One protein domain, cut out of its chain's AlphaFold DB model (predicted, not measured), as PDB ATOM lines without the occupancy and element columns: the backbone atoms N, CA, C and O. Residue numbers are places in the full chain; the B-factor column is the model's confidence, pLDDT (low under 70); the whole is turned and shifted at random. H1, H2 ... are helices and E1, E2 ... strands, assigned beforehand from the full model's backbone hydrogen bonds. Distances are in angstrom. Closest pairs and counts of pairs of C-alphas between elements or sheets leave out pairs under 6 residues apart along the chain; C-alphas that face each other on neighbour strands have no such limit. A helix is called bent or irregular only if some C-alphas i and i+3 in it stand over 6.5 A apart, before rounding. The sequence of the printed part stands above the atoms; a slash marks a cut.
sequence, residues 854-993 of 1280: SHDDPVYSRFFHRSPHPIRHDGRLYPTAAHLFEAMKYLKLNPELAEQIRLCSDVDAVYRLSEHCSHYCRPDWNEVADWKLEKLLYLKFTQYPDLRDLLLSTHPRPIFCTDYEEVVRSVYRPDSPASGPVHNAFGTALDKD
ATOM      1  N   SER A 854      40.230 108.743  93.650       66.88
ATOM      2  CA  SER A 854      39.018 109.541  93.416       66.88
ATOM      3  C   SER A 854      38.936 110.721  94.391       66.88
ATOM      4  O   SER A 854      39.706 110.803  95.352       66.88
ATOM      5  N   HIS A 855      37.997 111.645  94.157       64.50
ATOM      6  CA  HIS A 855      37.728 112.740  95.099       64.50
ATOM      7  C   HIS A 855      37.233 112.233  96.468       64.50
ATOM      8  O   HIS A 855      37.508 112.874  97.479       64.50
ATOM      9  N   ASP A 856      36.574 111.070  96.500       61.53
ATOM     10  CA  ASP A 856      36.014 110.447  97.706       61.53
ATOM     11  C   ASP A 856      37.012 109.546  98.463       61.53
ATOM     12  O   ASP A 856      36.680 108.993  99.512       61.53
ATOM     13  N   ASP A 857      38.239 109.365  97.955       70.75
ATOM     14  CA  ASP A 857      39.234 108.491  98.585       70.75
ATOM     15  C   ASP A 857      39.733 109.085  99.925       70.75
ATOM     16  O   ASP A 857      40.321 110.173  99.937       70.75
ATOM     17  N   PRO A 858      39.580 108.394 101.073       66.56
ATOM     18  CA  PRO A 858      39.895 108.956 102.392       66.56
ATOM     19  C   PRO A 858      41.394 109.223 102.629       66.56
ATOM     20  O   PRO A 858      41.757 109.943 103.565       66.56
ATOM     21  N   VAL A 859      42.273 108.661 101.793       72.44
ATOM     22  CA  VAL A 859      43.733 108.803 101.869       72.44
ATOM     23  C   VAL A 859      44.237 109.766 100.790       72.44
ATOM     24  O   VAL A 859      44.970 110.711 101.089       72.44
ATOM     25  N   TYR A 860      43.827 109.553  99.539       74.69
ATOM     26  CA  TYR A 860      44.406 110.183  98.352       74.69
ATOM     27  C   TYR A 860      43.622 111.395  97.813       74.69
ATOM     28  O   TYR A 860      44.196 112.182  97.055       74.69
ATOM     29  N   SER A 861      42.385 111.650  98.268       72.44
ATOM     30  CA  SER A 861      41.648 112.915  98.010       72.44
ATOM     31  C   SER A 861      42.461 114.171  98.367       72.44
ATOM     32  O   SER A 861      42.329 115.239  97.760       72.44
ATOM     33  N   ARG A 862      43.403 114.031  99.307       79.56
ATOM     34  CA  ARG A 862      44.339 115.080  99.723       79.56
ATOM     35  C   ARG A 862      45.286 115.538  98.613       79.56
ATOM     36  O   ARG A 862      45.826 116.637  98.720       79.56
ATOM     37  N   PHE A 863      45.485 114.767  97.540       77.94
ATOM     38  CA  PHE A 863      46.333 115.164  96.409       77.94
ATOM     39  C   PHE A 863      45.677 116.219  95.502       77.94
ATOM     40  O   PHE A 863      46.384 117.085  94.982       77.94
ATOM     41  N   PHE A 864      44.347 116.235  95.376       76.69
ATOM     42  CA  PHE A 864      43.607 117.116  94.457       76.69
ATOM     43  C   PHE A 864      43.787 118.608  94.782       76.69
ATOM     44  O   PHE A 864      43.943 119.001  95.939       76.69
ATOM     45  N   HIS A 865      43.752 119.481  93.771       75.75
ATOM     46  CA  HIS A 865      43.971 120.924  93.958       75.75
ATOM     47  C   HIS A 865      42.858 121.609  94.785       75.75
ATOM     48  O   HIS A 865      43.112 122.629  95.429       75.75
ATOM     49  N   ARG A 866      41.651 121.020  94.820       78.75
ATOM     50  CA  ARG A 866      40.503 121.486  95.619       78.75
ATOM     51  C   ARG A 866      40.656 121.236  97.130       78.75
ATOM     52  O   ARG A 866      39.950 121.860  97.911       78.75
ATOM     53  N   SER A 867      41.576 120.360  97.548       82.75
ATOM     54  CA  SER A 867      41.778 119.978  98.957       82.75
ATOM     55  C   SER A 867      42.091 121.182  99.872       82.75
ATOM     56  O   SER A 867      42.816 122.074  99.415       82.75
ATOM     57  N   PRO A 868      41.694 121.170 101.163       83.56
ATOM     58  CA  PRO A 868      41.920 122.257 102.125       83.56
ATOM     59  C   PRO A 868      43.374 122.322 102.641       83.56
ATOM     60  O   PRO A 868      43.642 122.205 103.833       83.56
ATOM     61  N   HIS A 869      44.324 122.512 101.724       86.50
ATOM     62  CA  HIS A 869      45.750 122.692 101.996       86.50
ATOM     63  C   HIS A 869      46.181 124.075 101.472       86.50
ATOM     64  O   HIS A 869      46.406 124.214 100.262       86.50
ATOM     65  N   PRO A 870      46.236 125.106 102.340       88.44
ATOM     66  CA  PRO A 870      46.619 126.458 101.948       88.44
ATOM     67  C   PRO A 870      48.015 126.553 101.324       88.44
ATOM     68  O   PRO A 870      48.987 126.031 101.859       88.44
ATOM     69  N   ILE A 871      48.139 127.274 100.207       87.19
ATOM     70  CA  ILE A 871      49.419 127.441  99.505       87.19
ATOM     71  C   ILE A 871      49.957 128.853  99.723       87.19
ATOM     72  O   ILE A 871      49.271 129.842  99.453       87.19
ATOM     73  N   ARG A 872      51.214 128.965 100.162       81.81
ATOM     74  CA  ARG A 872      51.944 130.237 100.209       81.81
ATOM     75  C   ARG A 872      52.644 130.482  98.868       81.81
ATOM     76  O   ARG A 872      53.388 129.624  98.389       81.81
ATOM     77  N   HIS A 873      52.411 131.648  98.266       83.56
ATOM     78  CA  HIS A 873      52.999 132.059  96.984       83.56
ATOM     79  C   HIS A 873      53.168 133.583  96.944       83.56
ATOM     80  O   HIS A 873      52.245 134.317  97.292       83.56
ATOM     81  N   ASP A 874      54.349 134.051  96.529       79.00
ATOM     82  CA  ASP A 874      54.732 135.469  96.423       79.00
ATOM     83  C   ASP A 874      54.300 136.310  97.647       79.00
ATOM     84  O   ASP A 874      53.691 137.371  97.548       79.00
ATOM     85  N   GLY A 875      54.578 135.773  98.842       72.31
ATOM     86  CA  GLY A 875      54.265 136.382 100.139       72.31
ATOM     87  C   GLY A 875      52.824 136.197 100.635       72.31
ATOM     88  O   GLY A 875      52.613 136.214 101.848       72.31
ATOM     89  N   ARG A 876      51.850 135.959  99.745       81.00
ATOM     90  CA  ARG A 876      50.423 135.793 100.085       81.00
ATOM     91  C   ARG A 876      50.063 134.332 100.382       81.00
ATOM     92  O   ARG A 876      50.748 133.406  99.943       81.00
ATOM     93  N   LEU A 877      48.973 134.134 101.127       85.31
ATOM     94  CA  LEU A 877      48.390 132.823 101.435       85.31
ATOM     95  C   LEU A 877      47.076 132.635 100.663       85.31
ATOM     96  O   LEU A 877      46.219 133.524 100.673       85.31
ATOM     97  N   TYR A 878      46.930 131.485 100.012       89.75
ATOM     98  CA  TYR A 878      45.768 131.093  99.212       89.75
ATOM     99  C   TYR A 878      45.058 129.919  99.910       89.75
ATOM    100  O   TYR A 878      45.758 128.974 100.271       89.75
ATOM    101  N   PRO A 879      43.721 129.933 100.110       87.88
ATOM    102  CA  PRO A 879      43.025 128.916 100.915       87.88
ATOM    103  C   PRO A 879      43.192 127.468 100.429       87.88
ATOM    104  O   PRO A 879      43.277 126.549 101.239       87.88
ATOM    105  N   THR A 880      43.281 127.260  99.114       90.12
ATOM    106  CA  THR A 880      43.608 125.965  98.496       90.12
ATOM    107  C   THR A 880      44.514 126.168  97.284       90.12
ATOM    108  O   THR A 880      44.702 127.293  96.809       90.12
ATOM    109  N   ALA A 881      45.042 125.077  96.726       86.25
ATOM    110  CA  ALA A 881      45.789 125.138  95.473       86.25
ATOM    111  C   ALA A 881      44.924 125.641  94.295       86.25
ATOM    112  O   ALA A 881      45.439 126.375  93.454       86.25
ATOM    113  N   ALA A 882      43.618 125.343  94.273       86.75
ATOM    114  CA  ALA A 882      42.680 125.866  93.270       86.75
ATOM    115  C   ALA A 882      42.653 127.407  93.238       86.75
ATOM    116  O   ALA A 882      42.824 128.001  92.177       86.75
ATOM    117  N   HIS A 883      42.548 128.055  94.409       91.06
ATOM    118  CA  HIS A 883      42.559 129.521  94.530       91.06
ATOM    119  C   HIS A 883      43.825 130.133  93.909       91.06
ATOM    120  O   HIS A 883      43.763 131.168  93.251       91.06
ATOM    121  N   LEU A 884      44.982 129.490  94.101       91.31
ATOM    122  CA  LEU A 884      46.235 129.954  93.513       91.31
ATOM    123  C   LEU A 884      46.299 129.697  92.001       91.31
ATOM    124  O   LEU A 884      46.734 130.587  91.274       91.31
ATOM    125  N   PHE A 885      45.873 128.524  91.518       89.69
ATOM    126  CA  PHE A 885      45.869 128.208  90.082       89.69
ATOM    127  C   PHE A 885      45.083 129.246  89.283       89.69
ATOM    128  O   PHE A 885      45.585 129.826  88.320       89.69
ATOM    129  N   GLU A 886      43.878 129.529  89.762       88.75
ATOM    130  CA  GLU A 886      42.925 130.421  89.124       88.75
ATOM    131  C   GLU A 886      43.381 131.883  89.237       88.75
ATOM    132  O   GLU A 886      43.343 132.613  88.249       88.75
ATOM    133  N   ALA A 887      43.976 132.294  90.364       90.31
ATOM    134  CA  ALA A 887      44.637 133.597  90.466       90.31
ATOM    135  C   ALA A 887      45.819 133.749  89.479       90.31
ATOM    136  O   ALA A 887      46.036 134.844  88.947       90.31
ATOM    137  N   MET A 888      46.570 132.678  89.165       90.62
ATOM    138  CA  MET A 888      47.708 132.739  88.224       90.62
ATOM    139  C   MET A 888      47.317 133.077  86.772       90.62
ATOM    140  O   MET A 888      48.207 133.441  85.991       90.62
ATOM    141  N   LYS A 889      46.027 133.010  86.414       89.00
ATOM    142  CA  LYS A 889      45.481 133.548  85.153       89.00
ATOM    143  C   LYS A 889      45.580 135.075  85.079       89.00
ATOM    144  O   LYS A 889      45.773 135.624  83.996       89.00
ATOM    145  N   TYR A 890      45.495 135.750  86.227       91.62
ATOM    146  CA  TYR A 890      45.254 137.193  86.324       91.62
ATOM    147  C   TYR A 890      46.408 137.984  86.960       91.62
ATOM    148  O   TYR A 890      46.587 139.146  86.604       91.62
ATOM    149  N   LEU A 891      47.240 137.361  87.816       85.62
ATOM    150  CA  LEU A 891      48.298 137.994  88.641       85.62
ATOM    151  C   LEU A 891      49.144 139.109  87.983       85.62
ATOM    152  O   LEU A 891      49.609 139.995  88.694       85.62
ATOM    153  N   LYS A 892      49.401 139.051  86.668       80.25
ATOM    154  CA  LYS A 892      50.205 140.053  85.938       80.25
ATOM    155  C   LYS A 892      49.403 141.185  85.290       80.25
ATOM    156  O   LYS A 892      49.956 142.264  85.121       80.25
ATOM    157  N   LEU A 893      48.176 140.912  84.849       82.25
ATOM    158  CA  LEU A 893      47.383 141.829  84.016       82.25
ATOM    159  C   LEU A 893      46.238 142.467  84.804       82.25
ATOM    160  O   LEU A 893      45.929 143.631  84.600       82.25
ATOM    161  N   ASN A 894      45.646 141.706  85.726       85.81
ATOM    162  CA  ASN A 894      44.505 142.092  86.547       85.81
ATOM    163  C   ASN A 894      44.766 141.652  88.008       85.81
ATOM    164  O   ASN A 894      44.152 140.695  88.491       85.81
ATOM    165  N   PRO A 895      45.722 142.288  88.719       87.12
ATOM    166  CA  PRO A 895      46.143 141.857  90.057       87.12
ATOM    167  C   PRO A 895      45.042 141.997  91.119       87.12
ATOM    168  O   PRO A 895      45.038 141.243  92.090       87.12
ATOM    169  N   GLU A 896      44.088 142.912  90.931       88.00
ATOM    170  CA  GLU A 896      42.918 143.055  91.809       88.00
ATOM    171  C   GLU A 896      41.969 141.858  91.685       88.00
ATOM    172  O   GLU A 896      41.546 141.300  92.693       88.00
ATOM    173  N   LEU A 897      41.704 141.392  90.460       88.31
ATOM    174  CA  LEU A 897      40.905 140.189  90.205       88.31
ATOM    175  C   LEU A 897      41.595 138.926  90.752       88.31
ATOM    176  O   LEU A 897      40.937 138.061  91.329       88.31
ATOM    177  N   ALA A 898      42.926 138.843  90.652       89.25
ATOM    178  CA  ALA A 898      43.699 137.772  91.288       89.25
ATOM    179  C   ALA A 898      43.556 137.770  92.825       89.25
ATOM    180  O   ALA A 898      43.530 136.706  93.443       89.25
ATOM    181  N   GLU A 899      43.432 138.948  93.444       90.81
ATOM    182  CA  GLU A 899      43.197 139.087  94.884       90.81
ATOM    183  C   GLU A 899      41.738 138.792  95.270       90.81
ATOM    184  O   GLU A 899      41.511 138.130  96.279       90.81
ATOM    185  N   GLN A 900      40.752 139.180  94.451       90.38
ATOM    186  CA  GLN A 900      39.348 138.777  94.638       90.38
ATOM    187  C   GLN A 900      39.205 137.247  94.610       90.38
ATOM    188  O   GLN A 900      38.591 136.675  95.506       90.38
ATOM    189  N   ILE A 901      39.866 136.577  93.658       89.88
ATOM    190  CA  ILE A 901      39.936 135.108  93.578       89.88
ATOM    191  C   ILE A 901      40.630 134.497  94.809       89.88
ATOM    192  O   ILE A 901      40.200 133.462  95.312       89.88
ATOM    193  N   ARG A 902      41.677 135.137  95.348       93.06
ATOM    194  CA  ARG A 902      42.323 134.695  96.600       93.06
ATOM    195  C   ARG A 902      41.394 134.813  97.818       93.06
ATOM    196  O   ARG A 902      41.554 134.046  98.766       93.06
ATOM    197  N   LEU A 903      40.471 135.775  97.801       91.56
ATOM    198  CA  LEU A 903      39.551 136.109  98.894       91.56
ATOM    199  C   LEU A 903      38.189 135.390  98.821       91.56
ATOM    200  O   LEU A 903      37.350 135.612  99.694       91.56
ATOM    201  N   CYS A 904      37.959 134.530  97.824       91.19
ATOM    202  CA  CYS A 904      36.764 133.688  97.761       91.19
ATOM    203  C   CYS A 904      36.609 132.796  99.012       91.19
ATOM    204  O   CYS A 904      37.584 132.318  99.590       91.19
ATOM    205  N   SER A 905      35.358 132.552  99.410       84.69
ATOM    206  CA  SER A 905      34.983 131.683 100.538       84.69
ATOM    207  C   SER A 905      35.192 130.195 100.264       84.69
ATOM    208  O   SER A 905      35.454 129.418 101.179       84.69
ATOM    209  N   ASP A 906      35.025 129.802  99.005       86.50
ATOM    210  CA  ASP A 906      34.951 128.422  98.552       86.50
ATOM    211  C   ASP A 906      35.500 128.287  97.129       86.50
ATOM    212  O   ASP A 906      35.554 129.238  96.345       86.50
ATOM    213  N   VAL A 907      35.902 127.062  96.794       84.94
ATOM    214  CA  VAL A 907      36.523 126.733  95.508       84.94
ATOM    215  C   VAL A 907      35.542 126.881  94.336       84.94
ATOM    216  O   VAL A 907      35.957 127.247  93.241       84.94
ATOM    217  N   ASP A 908      34.240 126.680  94.540       84.12
ATOM    218  CA  ASP A 908      33.271 126.850  93.453       84.12
ATOM    219  C   ASP A 908      32.979 128.336  93.175       84.12
ATOM    220  O   ASP A 908      32.697 128.705  92.034       84.12
ATOM    221  N   ALA A 909      33.115 129.221  94.171       86.50
ATOM    222  CA  ALA A 909      33.089 130.673  93.974       86.50
ATOM    223  C   ALA A 909      34.281 131.153  93.139       86.50
ATOM    224  O   ALA A 909      34.093 131.998  92.263       86.50
ATOM    225  N   VAL A 910      35.466 130.565  93.346       87.50
ATOM    226  CA  VAL A 910      36.648 130.810  92.504       87.50
ATOM    227  C   VAL A 910      36.359 130.480  91.038       87.50
ATOM    228  O   VAL A 910      36.591 131.325  90.172       87.50
ATOM    229  N   TYR A 911      35.819 129.290  90.746       83.50
ATOM    230  CA  TYR A 911      35.531 128.894  89.364       83.50
ATOM    231  C   TYR A 911      34.443 129.765  88.723       83.50
ATOM    232  O   TYR A 911      34.651 130.254  87.614       83.50
ATOM    233  N   ARG A 912      33.339 130.052  89.435       85.31
ATOM    234  CA  ARG A 912      32.284 130.972  88.956       85.31
ATOM    235  C   ARG A 912      32.844 132.358  88.605       85.31
ATOM    236  O   ARG A 912      32.442 132.946  87.602       85.31
ATOM    237  N   LEU A 913      33.784 132.869  89.409       85.88
ATOM    238  CA  LEU A 913      34.435 134.161  89.180       85.88
ATOM    239  C   LEU A 913      35.410 134.117  87.990       85.88
ATOM    240  O   LEU A 913      35.370 135.012  87.148       85.88
ATOM    241  N   SER A 914      36.244 133.076  87.861       84.38
ATOM    242  CA  SER A 914      37.146 132.953  86.703       84.38
ATOM    243  C   SER A 914      36.400 132.692  85.390       84.38
ATOM    244  O   SER A 914      36.848 133.163  84.347       84.38
ATOM    245  N   GLU A 915      35.255 132.006  85.418       82.38
ATOM    246  CA  GLU A 915      34.393 131.818  84.246       82.38
ATOM    247  C   GLU A 915      33.801 133.157  83.772       82.38
ATOM    248  O   GLU A 915      33.976 133.530  82.608       82.38
ATOM    249  N   HIS A 916      33.198 133.937  84.682       85.88
ATOM    250  CA  HIS A 916      32.696 135.284  84.373       85.88
ATOM    251  C   HIS A 916      33.803 136.226  83.878       85.88
ATOM    252  O   HIS A 916      33.597 136.996  82.942       85.88
ATOM    253  N   CYS A 917      34.998 136.136  84.464       84.88
ATOM    254  CA  CYS A 917      36.158 136.940  84.088       84.88
ATOM    255  C   CYS A 917      37.114 136.215  83.123       84.88
ATOM    256  O   CYS A 917      38.304 136.532  83.064       84.88
ATOM    257  N   SER A 918      36.630 135.241  82.351       80.94
ATOM    258  CA  SER A 918      37.445 134.461  81.403       80.94
ATOM    259  C   SER A 918      38.088 135.336  80.320       80.94
ATOM    260  O   SER A 918      39.243 135.124  79.954       80.94
ATOM    261  N   HIS A 919      37.397 136.392  79.893       83.94
ATOM    262  CA  HIS A 919      37.885 137.400  78.947       83.94
ATOM    263  C   HIS A 919      39.012 138.301  79.494       83.94
ATOM    264  O   HIS A 919      39.717 138.933  78.712       83.94
ATOM    265  N   TYR A 920      39.225 138.339  80.816       85.38
ATOM    266  CA  TYR A 920      40.368 139.010  81.456       85.38
ATOM    267  C   TYR A 920      41.570 138.077  81.687       85.38
ATOM    268  O   TYR A 920      42.573 138.492  82.282       85.38
ATOM    269  N   CYS A 921      41.470 136.811  81.269       84.06
ATOM    270  CA  CYS A 921      42.554 135.842  81.375       84.06
ATOM    271  C   CYS A 921      43.724 136.250  80.469       84.06
ATOM    272  O   CYS A 921      43.538 136.791  79.379       84.06
ATOM    273  N   ARG A 922      44.953 135.980  80.914       85.00
ATOM    274  CA  ARG A 922      46.157 136.212  80.106       85.00
ATOM    275  C   ARG A 922      46.128 135.413  78.789       85.00
ATOM    276  O   ARG A 922      45.796 134.228  78.814       85.00
ATOM    277  N   PRO A 923      46.520 136.020  77.651       80.31
ATOM    278  CA  PRO A 923      46.351 135.412  76.328       80.31
ATOM    279  C   PRO A 923      47.202 134.150  76.128       80.31
ATOM    280  O   PRO A 923      46.831 133.278  75.352       80.31
ATOM    281  N   ASP A 924      48.307 134.023  76.865       81.62
ATOM    282  CA  ASP A 924      49.201 132.866  76.845       81.62
ATOM    283  C   ASP A 924      48.759 131.731  77.792       81.62
ATOM    284  O   ASP A 924      49.520 130.789  78.008       81.62
ATOM    285  N   TRP A 925      47.553 131.781  78.384       83.31
ATOM    286  CA  TRP A 925      47.135 130.798  79.397       83.31
ATOM    287  C   TRP A 925      47.204 129.344  78.910       83.31
ATOM    288  O   TRP A 925      47.705 128.485  79.634       83.31
ATOM    289  N   ASN A 926      46.778 129.074  77.677       72.50
ATOM    290  CA  ASN A 926      46.752 127.716  77.127       72.50
ATOM    291  C   ASN A 926      48.161 127.129  76.900       72.50
ATOM    292  O   ASN A 926      48.317 125.916  76.919       72.50
ATOM    293  N   GLU A 927      49.186 127.972  76.735       67.38
ATOM    294  CA  GLU A 927      50.589 127.550  76.575       67.38
ATOM    295  C   GLU A 927      51.311 127.377  77.923       67.38
ATOM    296  O   GLU A 927      52.363 126.745  78.007       67.38
ATOM    297  N   VAL A 928      50.770 127.965  78.995       72.19
ATOM    298  CA  VAL A 928      51.432 128.035  80.309       72.19
ATOM    299  C   VAL A 928      50.713 127.268  81.416       72.19
ATOM    300  O   VAL A 928      51.320 127.056  82.464       72.19
ATOM    301  N   ALA A 929      49.457 126.858  81.222       69.38
ATOM    302  CA  ALA A 929      48.647 126.190  82.243       69.38
ATOM    303  C   ALA A 929      49.347 124.955  82.836       69.38
ATOM    304  O   ALA A 929      49.421 124.836  84.059       69.38
ATOM    305  N   ASP A 930      49.948 124.106  81.996       57.78
ATOM    306  CA  ASP A 930      50.609 122.868  82.424       57.78
ATOM    307  C   ASP A 930      51.791 123.131  83.373       57.78
ATOM    308  O   ASP A 930      51.807 122.620  84.492       57.78
ATOM    309  N   TRP A 931      52.749 123.995  83.006       61.88
ATOM    310  CA  TRP A 931      53.886 124.301  83.896       61.88
ATOM    311  C   TRP A 931      53.472 125.135  85.114       61.88
ATOM    312  O   TRP A 931      54.096 125.062  86.177       61.88
ATOM    313  N   LYS A 932      52.398 125.929  85.003       75.00
ATOM    314  CA  LYS A 932      51.792 126.623  86.149       75.00
ATOM    315  C   LYS A 932      51.196 125.637  87.149       75.00
ATOM    316  O   LYS A 932      51.349 125.845  88.355       75.00
ATOM    317  N   LEU A 933      50.577 124.568  86.661       70.25
ATOM    318  CA  LEU A 933      50.013 123.491  87.461       70.25
ATOM    319  C   LEU A 933      51.103 122.580  88.040       70.25
ATOM    320  O   LEU A 933      51.041 122.242  89.219       70.25
ATOM    321  N   GLU A 934      52.156 122.276  87.280       63.69
ATOM    322  CA  GLU A 934      53.354 121.601  87.792       63.69
ATOM    323  C   GLU A 934      53.995 122.413  88.931       63.69
ATOM    324  O   GLU A 934      54.192 121.882  90.025       63.69
ATOM    325  N   LYS A 935      54.219 123.728  88.743       69.31
ATOM    326  CA  LYS A 935      54.724 124.628  89.802       69.31
ATOM    327  C   LYS A 935      53.806 124.626  91.029       69.31
ATOM    328  O   LYS A 935      54.292 124.658  92.158       69.31
ATOM    329  N   LEU A 936      52.488 124.612  90.830       80.06
ATOM    330  CA  LEU A 936      51.502 124.587  91.911       80.06
ATOM    331  C   LEU A 936      51.549 123.279  92.712       80.06
ATOM    332  O   LEU A 936      51.562 123.313  93.943       80.06
ATOM    333  N   LEU A 937      51.596 122.137  92.025       73.00
ATOM    334  CA  LEU A 937      51.705 120.817  92.643       73.00
ATOM    335  C   LEU A 937      53.049 120.678  93.366       73.00
ATOM    336  O   LEU A 937      53.070 120.299  94.534       73.00
ATOM    337  N   TYR A 938      54.152 121.091  92.735       66.88
ATOM    338  CA  TYR A 938      55.471 121.197  93.363       66.88
ATOM    339  C   TYR A 938      55.415 122.026  94.652       66.88
ATOM    340  O   TYR A 938      55.886 121.567  95.690       66.88
ATOM    341  N   LEU A 939      54.794 123.212  94.629       72.88
ATOM    342  CA  LEU A 939      54.637 124.053  95.820       72.88
ATOM    343  C   LEU A 939      53.816 123.365  96.910       72.88
ATOM    344  O   LEU A 939      54.218 123.417  98.069       72.88
ATOM    345  N   LYS A 940      52.717 122.691  96.553       81.81
ATOM    346  CA  LYS A 940      51.883 121.937  97.495       81.81
ATOM    347  C   LYS A 940      52.664 120.797  98.151       81.81
ATOM    348  O   LYS A 940      52.807 120.786  99.367       81.81
ATOM    349  N   PHE A 941      53.230 119.881  97.370       77.12
ATOM    350  CA  PHE A 941      53.985 118.747  97.910       77.12
ATOM    351  C   PHE A 941      55.323 119.164  98.558       77.12
ATOM    352  O   PHE A 941      55.854 118.438  99.389       77.12
ATOM    353  N   THR A 942      55.858 120.353  98.265       64.31
ATOM    354  CA  THR A 942      57.020 120.901  98.992       64.31
ATOM    355  C   THR A 942      56.624 121.573 100.316       64.31
ATOM    356  O   THR A 942      57.402 121.533 101.264       64.31
ATOM    357  N   GLN A 943      55.431 122.175 100.412       75.50
ATOM    358  CA  GLN A 943      54.922 122.806 101.645       75.50
ATOM    359  C   GLN A 943      54.258 121.809 102.611       75.50
ATOM    360  O   GLN A 943      54.140 122.116 103.795       75.50
ATOM    361  N   TYR A 944      53.878 120.619 102.132       78.75
ATOM    362  CA  TYR A 944      53.231 119.558 102.910       78.75
ATOM    363  C   TYR A 944      54.043 118.249 102.864       78.75
ATOM    364  O   TYR A 944      53.823 117.415 101.975       78.75
ATOM    365  N   PRO A 945      55.003 118.055 103.796       68.38
ATOM    366  CA  PRO A 945      55.857 116.865 103.838       68.38
ATOM    367  C   PRO A 945      55.082 115.552 103.998       68.38
ATOM    368  O   PRO A 945      55.471 114.545 103.421       68.38
ATOM    369  N   ASP A 946      53.959 115.567 104.715       71.12
ATOM    370  CA  ASP A 946      53.068 114.418 104.897       71.12
ATOM    371  C   ASP A 946      52.425 113.972 103.574       71.12
ATOM    372  O   ASP A 946      52.423 112.783 103.249       71.12
ATOM    373  N   LEU A 947      51.955 114.923 102.758       75.56
ATOM    374  CA  LEU A 947      51.432 114.636 101.420       75.56
ATOM    375  C   LEU A 947      52.537 114.148 100.477       75.56
ATOM    376  O   LEU A 947      52.276 113.305  99.617       75.56
ATOM    377  N   ARG A 948      53.764 114.657 100.635       70.38
ATOM    378  CA  ARG A 948      54.939 114.214  99.873       70.38
ATOM    379  C   ARG A 948      55.364 112.800 100.236       70.38
ATOM    380  O   ARG A 948      55.576 112.007  99.326       70.38
ATOM    381  N   ASP A 949      55.450 112.466 101.515       67.69
ATOM    382  CA  ASP A 949      55.816 111.122 101.957       67.69
ATOM    383  C   ASP A 949      54.714 110.112 101.597       67.69
ATOM    384  O   ASP A 949      55.013 109.015 101.120       67.69
ATOM    385  N   LEU A 950      53.437 110.509 101.688       74.50
ATOM    386  CA  LEU A 950      52.310 109.721 101.183       74.50
ATOM    387  C   LEU A 950      52.423 109.475  99.667       74.50
ATOM    388  O   LEU A 950      52.303 108.333  99.222       74.50
ATOM    389  N   LEU A 951      52.713 110.511  98.876       72.31
ATOM    390  CA  LEU A 951      52.940 110.404  97.432       72.31
ATOM    391  C   LEU A 951      54.166 109.537  97.099       72.31
ATOM    392  O   LEU A 951      54.083 108.697  96.204       72.31
ATOM    393  N   LEU A 952      55.280 109.676  97.817       68.19
ATOM    394  CA  LEU A 952      56.474 108.848  97.625       68.19
ATOM    395  C   LEU A 952      56.209 107.380  98.010       68.19
ATOM    396  O   LEU A 952      56.670 106.484  97.307       68.19
ATOM    397  N   SER A 953      55.375 107.110  99.023       67.69
ATOM    398  CA  SER A 953      54.959 105.747  99.417       67.69
ATOM    399  C   SER A 953      54.120 105.004  98.360       67.69
ATOM    400  O   SER A 953      53.923 103.785  98.440       67.69
ATOM    401  N   THR A 954      53.623 105.712  97.339       66.94
ATOM    402  CA  THR A 954      52.991 105.066  96.182       66.94
ATOM    403  C   THR A 954      54.023 104.415  95.256       66.94
ATOM    404  O   THR A 954      53.732 103.373  94.670       66.94
ATOM    405  N   HIS A 955      55.241 104.959  95.153       56.47
ATOM    406  CA  HIS A 955      56.280 104.466  94.246       56.47
ATOM    407  C   HIS A 955      56.734 103.035  94.624       56.47
ATOM    408  O   HIS A 955      56.929 102.752  95.806       56.47
ATOM    409  N   PRO A 956      56.925 102.107  93.662       55.00
ATOM    410  CA  PRO A 956      56.878 102.277  92.206       55.00
ATOM    411  C   PRO A 956      55.506 101.975  91.570       55.00
ATOM    412  O   PRO A 956      55.431 101.790  90.355       55.00
ATOM    413  N   ARG A 957      54.423 101.864  92.355       59.31
ATOM    414  CA  ARG A 957      53.109 101.470  91.825       59.31
ATOM    415  C   ARG A 957      52.547 102.559  90.896       59.31
ATOM    416  O   ARG A 957      52.572 103.737  91.262       59.31
ATOM    417  N   PRO A 958      52.038 102.192  89.708       58.16
ATOM    418  CA  PRO A 958      51.296 103.112  88.859       58.16
ATOM    419  C   PRO A 958      49.982 103.566  89.517       58.16
ATOM    420  O   PRO A 958      49.309 102.804  90.215       58.16
ATOM    421  N   ILE A 959      49.633 104.825  89.266       63.44
ATOM    422  CA  ILE A 959      48.431 105.504  89.754       63.44
ATOM    423  C   ILE A 959      47.390 105.530  88.625       63.44
ATOM    424  O   ILE A 959      47.731 105.618  87.442       63.44
ATOM    425  N   PHE A 960      46.112 105.465  88.983       59.16
ATOM    426  CA  PHE A 960      44.989 105.637  88.069       59.16
ATOM    427  C   PHE A 960      43.972 106.593  88.702       59.16
ATOM    428  O   PHE A 960      43.373 106.273  89.724       59.16
ATOM    429  N   CYS A 961      43.765 107.772  88.117       58.16
ATOM    430  CA  CYS A 961      42.754 108.710  88.605       58.16
ATOM    431  C   CYS A 961      41.530 108.696  87.689       58.16
ATOM    432  O   CYS A 961      41.653 108.919  86.484       58.16
ATOM    433  N   THR A 962      40.360 108.437  88.269       54.00
ATOM    434  CA  THR A 962      39.058 108.489  87.590       54.00
ATOM    435  C   THR A 962      38.595 109.930  87.368       54.00
ATOM    436  O   THR A 962      38.149 110.278  86.276       54.00
ATOM    437  N   ASP A 963      38.800 110.793  88.367       54.06
ATOM    438  CA  ASP A 963      38.038 112.045  88.524       54.06
ATOM    439  C   ASP A 963      38.902 113.314  88.413       54.06
ATOM    440  O   ASP A 963      38.539 114.382  88.901       54.06
ATOM    441  N   TYR A 964      40.074 113.207  87.784       56.50
ATOM    442  CA  TYR A 964      40.935 114.356  87.487       56.50
ATOM    443  C   TYR A 964      40.332 115.230  86.383       56.50
ATOM    444  O   TYR A 964      40.006 114.723  85.307       56.50
ATOM    445  N   GLU A 965      40.259 116.542  86.629       54.41
ATOM    446  CA  GLU A 965      39.967 117.561  85.613       54.41
ATOM    447  C   GLU A 965      40.986 117.498  84.464       54.41
ATOM    448  O   GLU A 965      42.155 117.161  84.660       54.41
ATOM    449  N   GLU A 966      40.550 117.835  83.252       46.34
ATOM    450  CA  GLU A 966      41.299 117.582  82.015       46.34
ATOM    451  C   GLU A 966      42.662 118.293  81.962       46.34
ATOM    452  O   GLU A 966      43.658 117.687  81.570       46.34
ATOM    453  N   VAL A 967      42.736 119.516  82.497       43.62
ATOM    454  CA  VAL A 967      43.976 120.307  82.646       43.62
ATOM    455  C   VAL A 967      44.965 119.675  83.639       43.62
ATOM    456  O   VAL A 967      46.155 119.938  83.578       43.62
ATOM    457  N   VAL A 968      44.511 118.805  84.548       50.91
ATOM    458  CA  VAL A 968      45.391 118.048  85.460       50.91
ATOM    459  C   VAL A 968      45.783 116.690  84.864       50.91
ATOM    460  O   VAL A 968      46.726 116.058  85.341       50.91
ATOM    461  N   ARG A 969      45.108 116.230  83.800       51.16
ATOM    462  CA  ARG A 969      45.479 114.998  83.090       51.16
ATOM    463  C   ARG A 969      46.760 115.190  82.277       51.16
ATOM    464  O   ARG A 969      47.596 114.297  82.331       51.16
ATOM    465  N   SER A 970      46.950 116.329  81.603       45.06
ATOM    466  CA  SER A 970      48.159 116.641  80.808       45.06
ATOM    467  C   SER A 970      49.455 116.458  81.611       45.06
ATOM    468  O   SER A 970      50.309 115.656  81.237       45.06
ATOM    469  N   VAL A 971      49.549 117.106  82.778       46.50
ATOM    470  CA  VAL A 971      50.732 117.103  83.664       46.50
ATOM    471  C   VAL A 971      51.131 115.697  84.140       46.50
ATOM    472  O   VAL A 971      52.308 115.436  84.383       46.50
ATOM    473  N   TYR A 972      50.178 114.765  84.246       48.91
ATOM    474  CA  TYR A 972      50.440 113.369  84.628       48.91
ATOM    475  C   TYR A 972      50.444 112.394  83.435       48.91
ATOM    476  O   TYR A 972      50.760 111.217  83.617       48.91
ATOM    477  N   ARG A 973      50.093 112.840  82.222       53.91
ATOM    478  CA  ARG A 973      49.904 111.981  81.040       53.91
ATOM    479  C   ARG A 973      50.251 112.728  79.728       53.91
ATOM    480  O   ARG A 973      49.346 112.964  78.930       53.91
ATOM    481  N   PRO A 974      51.533 113.059  79.461       42.78
ATOM    482  CA  PRO A 974      51.892 113.873  78.293       42.78
ATOM    483  C   PRO A 974      51.677 113.175  76.934       42.78
ATOM    484  O   PRO A 974      51.221 113.808  75.988       42.78
ATOM    485  N   ASP A 975      51.964 111.867  76.838       44.44
ATOM    486  CA  ASP A 975      52.212 111.189  75.547       44.44
ATOM    487  C   ASP A 975      51.366 109.912  75.286       44.44
ATOM    488  O   ASP A 975      51.859 108.968  74.660       44.44
ATOM    489  N   SER A 976      50.121 109.776  75.782       37.41
ATOM    490  CA  SER A 976      49.323 108.551  75.503       37.41
ATOM    491  C   SER A 976      47.790 108.648  75.631       37.41
ATOM    492  O   SER A 976      47.279 109.445  76.418       37.41
ATOM    493  N   PRO A 977      47.040 107.798  74.887       41.78
ATOM    494  CA  PRO A 977      45.576 107.824  74.823       41.78
ATOM    495  C   PRO A 977      44.870 107.406  76.127       41.78
ATOM    496  O   PRO A 977      45.444 106.809  77.038       41.78
ATOM    497  N   ALA A 978      43.575 107.730  76.199       47.31
ATOM    498  CA  ALA A 978      42.834 107.980  77.439       47.31
ATOM    499  C   ALA A 978      42.684 106.821  78.455       47.31
ATOM    500  O   ALA A 978      42.294 107.082  79.597       47.31
ATOM    501  N   SER A 979      42.980 105.571  78.092       42.12
ATOM    502  CA  SER A 979      42.650 104.366  78.879       42.12
ATOM    503  C   SER A 979      43.849 103.608  79.479       42.12
ATOM    504  O   SER A 979      43.657 102.537  80.049       42.12
ATOM    505  N   GLY A 980      45.075 104.139  79.391       42.84
ATOM    506  CA  GLY A 980      46.274 103.512  79.979       42.84
ATOM    507  C   GLY A 980      46.558 103.908  81.445       42.84
ATOM    508  O   GLY A 980      46.284 105.055  81.823       42.84
ATOM    509  N   PRO A 981      47.137 103.014  82.274       40.19
ATOM    510  CA  PRO A 981      47.590 103.335  83.630       40.19
ATOM    511  C   PRO A 981      48.852 104.209  83.629       40.19
ATOM    512  O   PRO A 981      49.681 104.124  82.723       40.19
ATOM    513  N   VAL A 982      49.019 105.041  84.660       49.78
ATOM    514  CA  VAL A 982      50.075 106.061  84.714       49.78
ATOM    515  C   VAL A 982      51.188 105.622  85.667       49.78
ATOM    516  O   VAL A 982      50.984 105.527  86.877       49.78
ATOM    517  N   HIS A 983      52.398 105.379  85.149       46.75
ATOM    518  CA  HIS A 983      53.595 105.321  86.000       46.75
ATOM    519  C   HIS A 983      53.697 106.618  86.808       46.75
ATOM    520  O   HIS A 983      53.454 107.683  86.252       46.75
ATOM    521  N   ASN A 984      54.064 106.543  88.092       52.38
ATOM    522  CA  ASN A 984      54.096 107.699  88.996       52.38
ATOM    523  C   ASN A 984      55.181 108.727  88.595       52.38
ATOM    524  O   ASN A 984      56.239 108.814  89.219       52.38
ATOM    525  N   ALA A 985      54.933 109.487  87.528       50.22
ATOM    526  CA  ALA A 985      55.877 110.403  86.905       50.22
ATOM    527  C   ALA A 985      56.160 111.608  87.805       50.22
ATOM    528  O   ALA A 985      57.319 111.969  87.978       50.22
ATOM    529  N   PHE A 986      55.129 112.156  88.454       50.94
ATOM    530  CA  PHE A 986      55.284 113.260  89.400       50.94
ATOM    531  C   PHE A 986      56.036 112.828  90.674       50.94
ATOM    532  O   PHE A 986      56.967 113.510  91.083       50.94
ATOM    533  N   GLY A 987      55.755 111.651  91.248       53.00
ATOM    534  CA  GLY A 987      56.561 111.094  92.346       53.00
ATOM    535  C   GLY A 987      57.994 110.747  91.924       53.00
ATOM    536  O   GLY A 987      58.931 110.991  92.678       53.00
ATOM    537  N   THR A 988      58.192 110.281  90.687       50.00
ATOM    538  CA  THR A 988      59.527 110.081  90.088       50.00
ATOM    539  C   THR A 988      60.259 111.413  89.875       50.00
ATOM    540  O   THR A 988      61.481 111.467  89.995       50.00
ATOM    541  N   ALA A 989      59.544 112.498  89.569       46.12
ATOM    542  CA  ALA A 989      60.098 113.848  89.504       46.12
ATOM    543  C   ALA A 989      60.426 114.387  90.906       46.12
ATOM    544  O   ALA A 989      61.456 115.028  91.068       46.12
ATOM    545  N   LEU A 990      59.623 114.056  91.923       50.47
ATOM    546  CA  LEU A 990      59.800 114.472  93.322       50.47
ATOM    547  C   LEU A 990      60.900 113.691  94.079       50.47
ATOM    548  O   LEU A 990      61.438 114.192  95.071       50.47
ATOM    549  N   ASP A 991      61.236 112.489  93.601       49.56
ATOM    550  CA  ASP A 991      62.429 111.698  93.958       49.56
ATOM    551  C   ASP A 991      63.691 112.233  93.248       49.56
ATOM    552  O   ASP A 991      64.767 112.329  93.838       49.56
ATOM    553  N   LYS A 992      63.543 112.697  91.998       44.72
ATOM    554  CA  LYS A 992      64.591 113.402  91.233       44.72
ATOM    555  C   LYS A 992      64.732 114.888  91.585       44.72
ATOM    556  O   LYS A 992      65.616 115.549  91.040       44.72
ATOM    557  N   ASP A 993      63.891 115.421  92.470       47.44
ATOM    558  CA  ASP A 993      63.822 116.849  92.771       47.44
ATOM    559  C   ASP A 993      65.039 117.304  93.593       47.44
ATOM    560  O   ASP A 993      65.058 117.318  94.830       47.44
TER     561      ASP A 993
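What this domain is: This is residues 854 to 993 of the 1280 residues of an uncharacterized protein of Coprinopsis cinerea (strain Okayama-7 / 130 / ATCC MYA-4618 / FGSC 9003) (UniProt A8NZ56). One long kinked helix, H4, runs through the middle, with a different half on either side: on one side a small bundle of three short helices, H1, H2 and H3, with the little strand hairpin E1 and E2 packed at one end of H1; on the other a looser half of H5, E3, H6 and H7, with one long link, from H6 to H7. The printed part has 140 residues, with seven named helices and three named strands in the order E1 E2 H1 H2 H3 H4 H5 E3 H6 H7; the two-stranded sheet E1 - E2 is antiparallel, and the class is mostly helix. The whole is compact, with a radius of gyration of the C-alphas of 15.2 A and spans of 43 by 31 by 29 A.

Where its parts are: Start at Ser 854; residues 854 to 870 hold no named element. Find C-alpha 871 at (49.419, 127.441, 99.505), where E1 begins, residues 871 to 873; E2 follows, 876 to 878. Next come H1, 881 to 887, H2, 895 to 902, and H3, 907 to 916, 14.6 A long. From C-alpha 925 at (47.135, 130.798, 79.397), H4 runs 24.9 A to residue 943; it is irregular, C-alphas 927 and 930 being 7.5 A apart, with a kink of 26 degrees near residue 932. Then read H5, 945 to 952, E3, 959 to 961, H6, 966 to 972, and H7, 985 to 991, ending at C-alpha 991 (62.429, 111.698, 93.958).

How they stand to each other: Begin at the hub, H1 and H4, which touch, Ala 881 to Leu 936 being the closest C-alphas at 6.8 A; their tilt of 37 degrees is only just steep. H1 and H2 form a helical hairpin, closest C-alphas Ala 887 and Ala 898, 4.4 A. H1 touches H3, C-alphas 883 and 910 closest at 6.4 A, at a shallow tilt of 20 degrees, the same way. In the hairpin E1 and E2, N 871 and O 878 are 2.9 A apart, within hydrogen-bond range. H4 touches H6 with residues 929 to 934 alone, C-alphas 930 and 971 closest at 5.9 A. H4 and H5 only just touch, with 3 pairs of C-alphas within 8 A, and only at the corner, C-alphas 941 and 948 closest at 5.0 A. H5 touches H7, C-alphas 952 and 987 closest at 5.7 A. E3 pairs with no named strand and is apart from H4. Each O i to N i+4 pair is within hydrogen-bond range in H1, H2, H3, H5 and H7; H4 has 13 of 15, and H6 0 of 3, with 2 of 4 O i to N i+3 pairs.

The domain as a whole: The C-alphas farthest apart are those of Glu 896 and Pro 956, 43.1 A. The printed part has no cut; the link H6 to H7, 12 residues, is long. Mean pLDDT of the printed part is 71.5; 56 residues are under 70, among them 952 to 993.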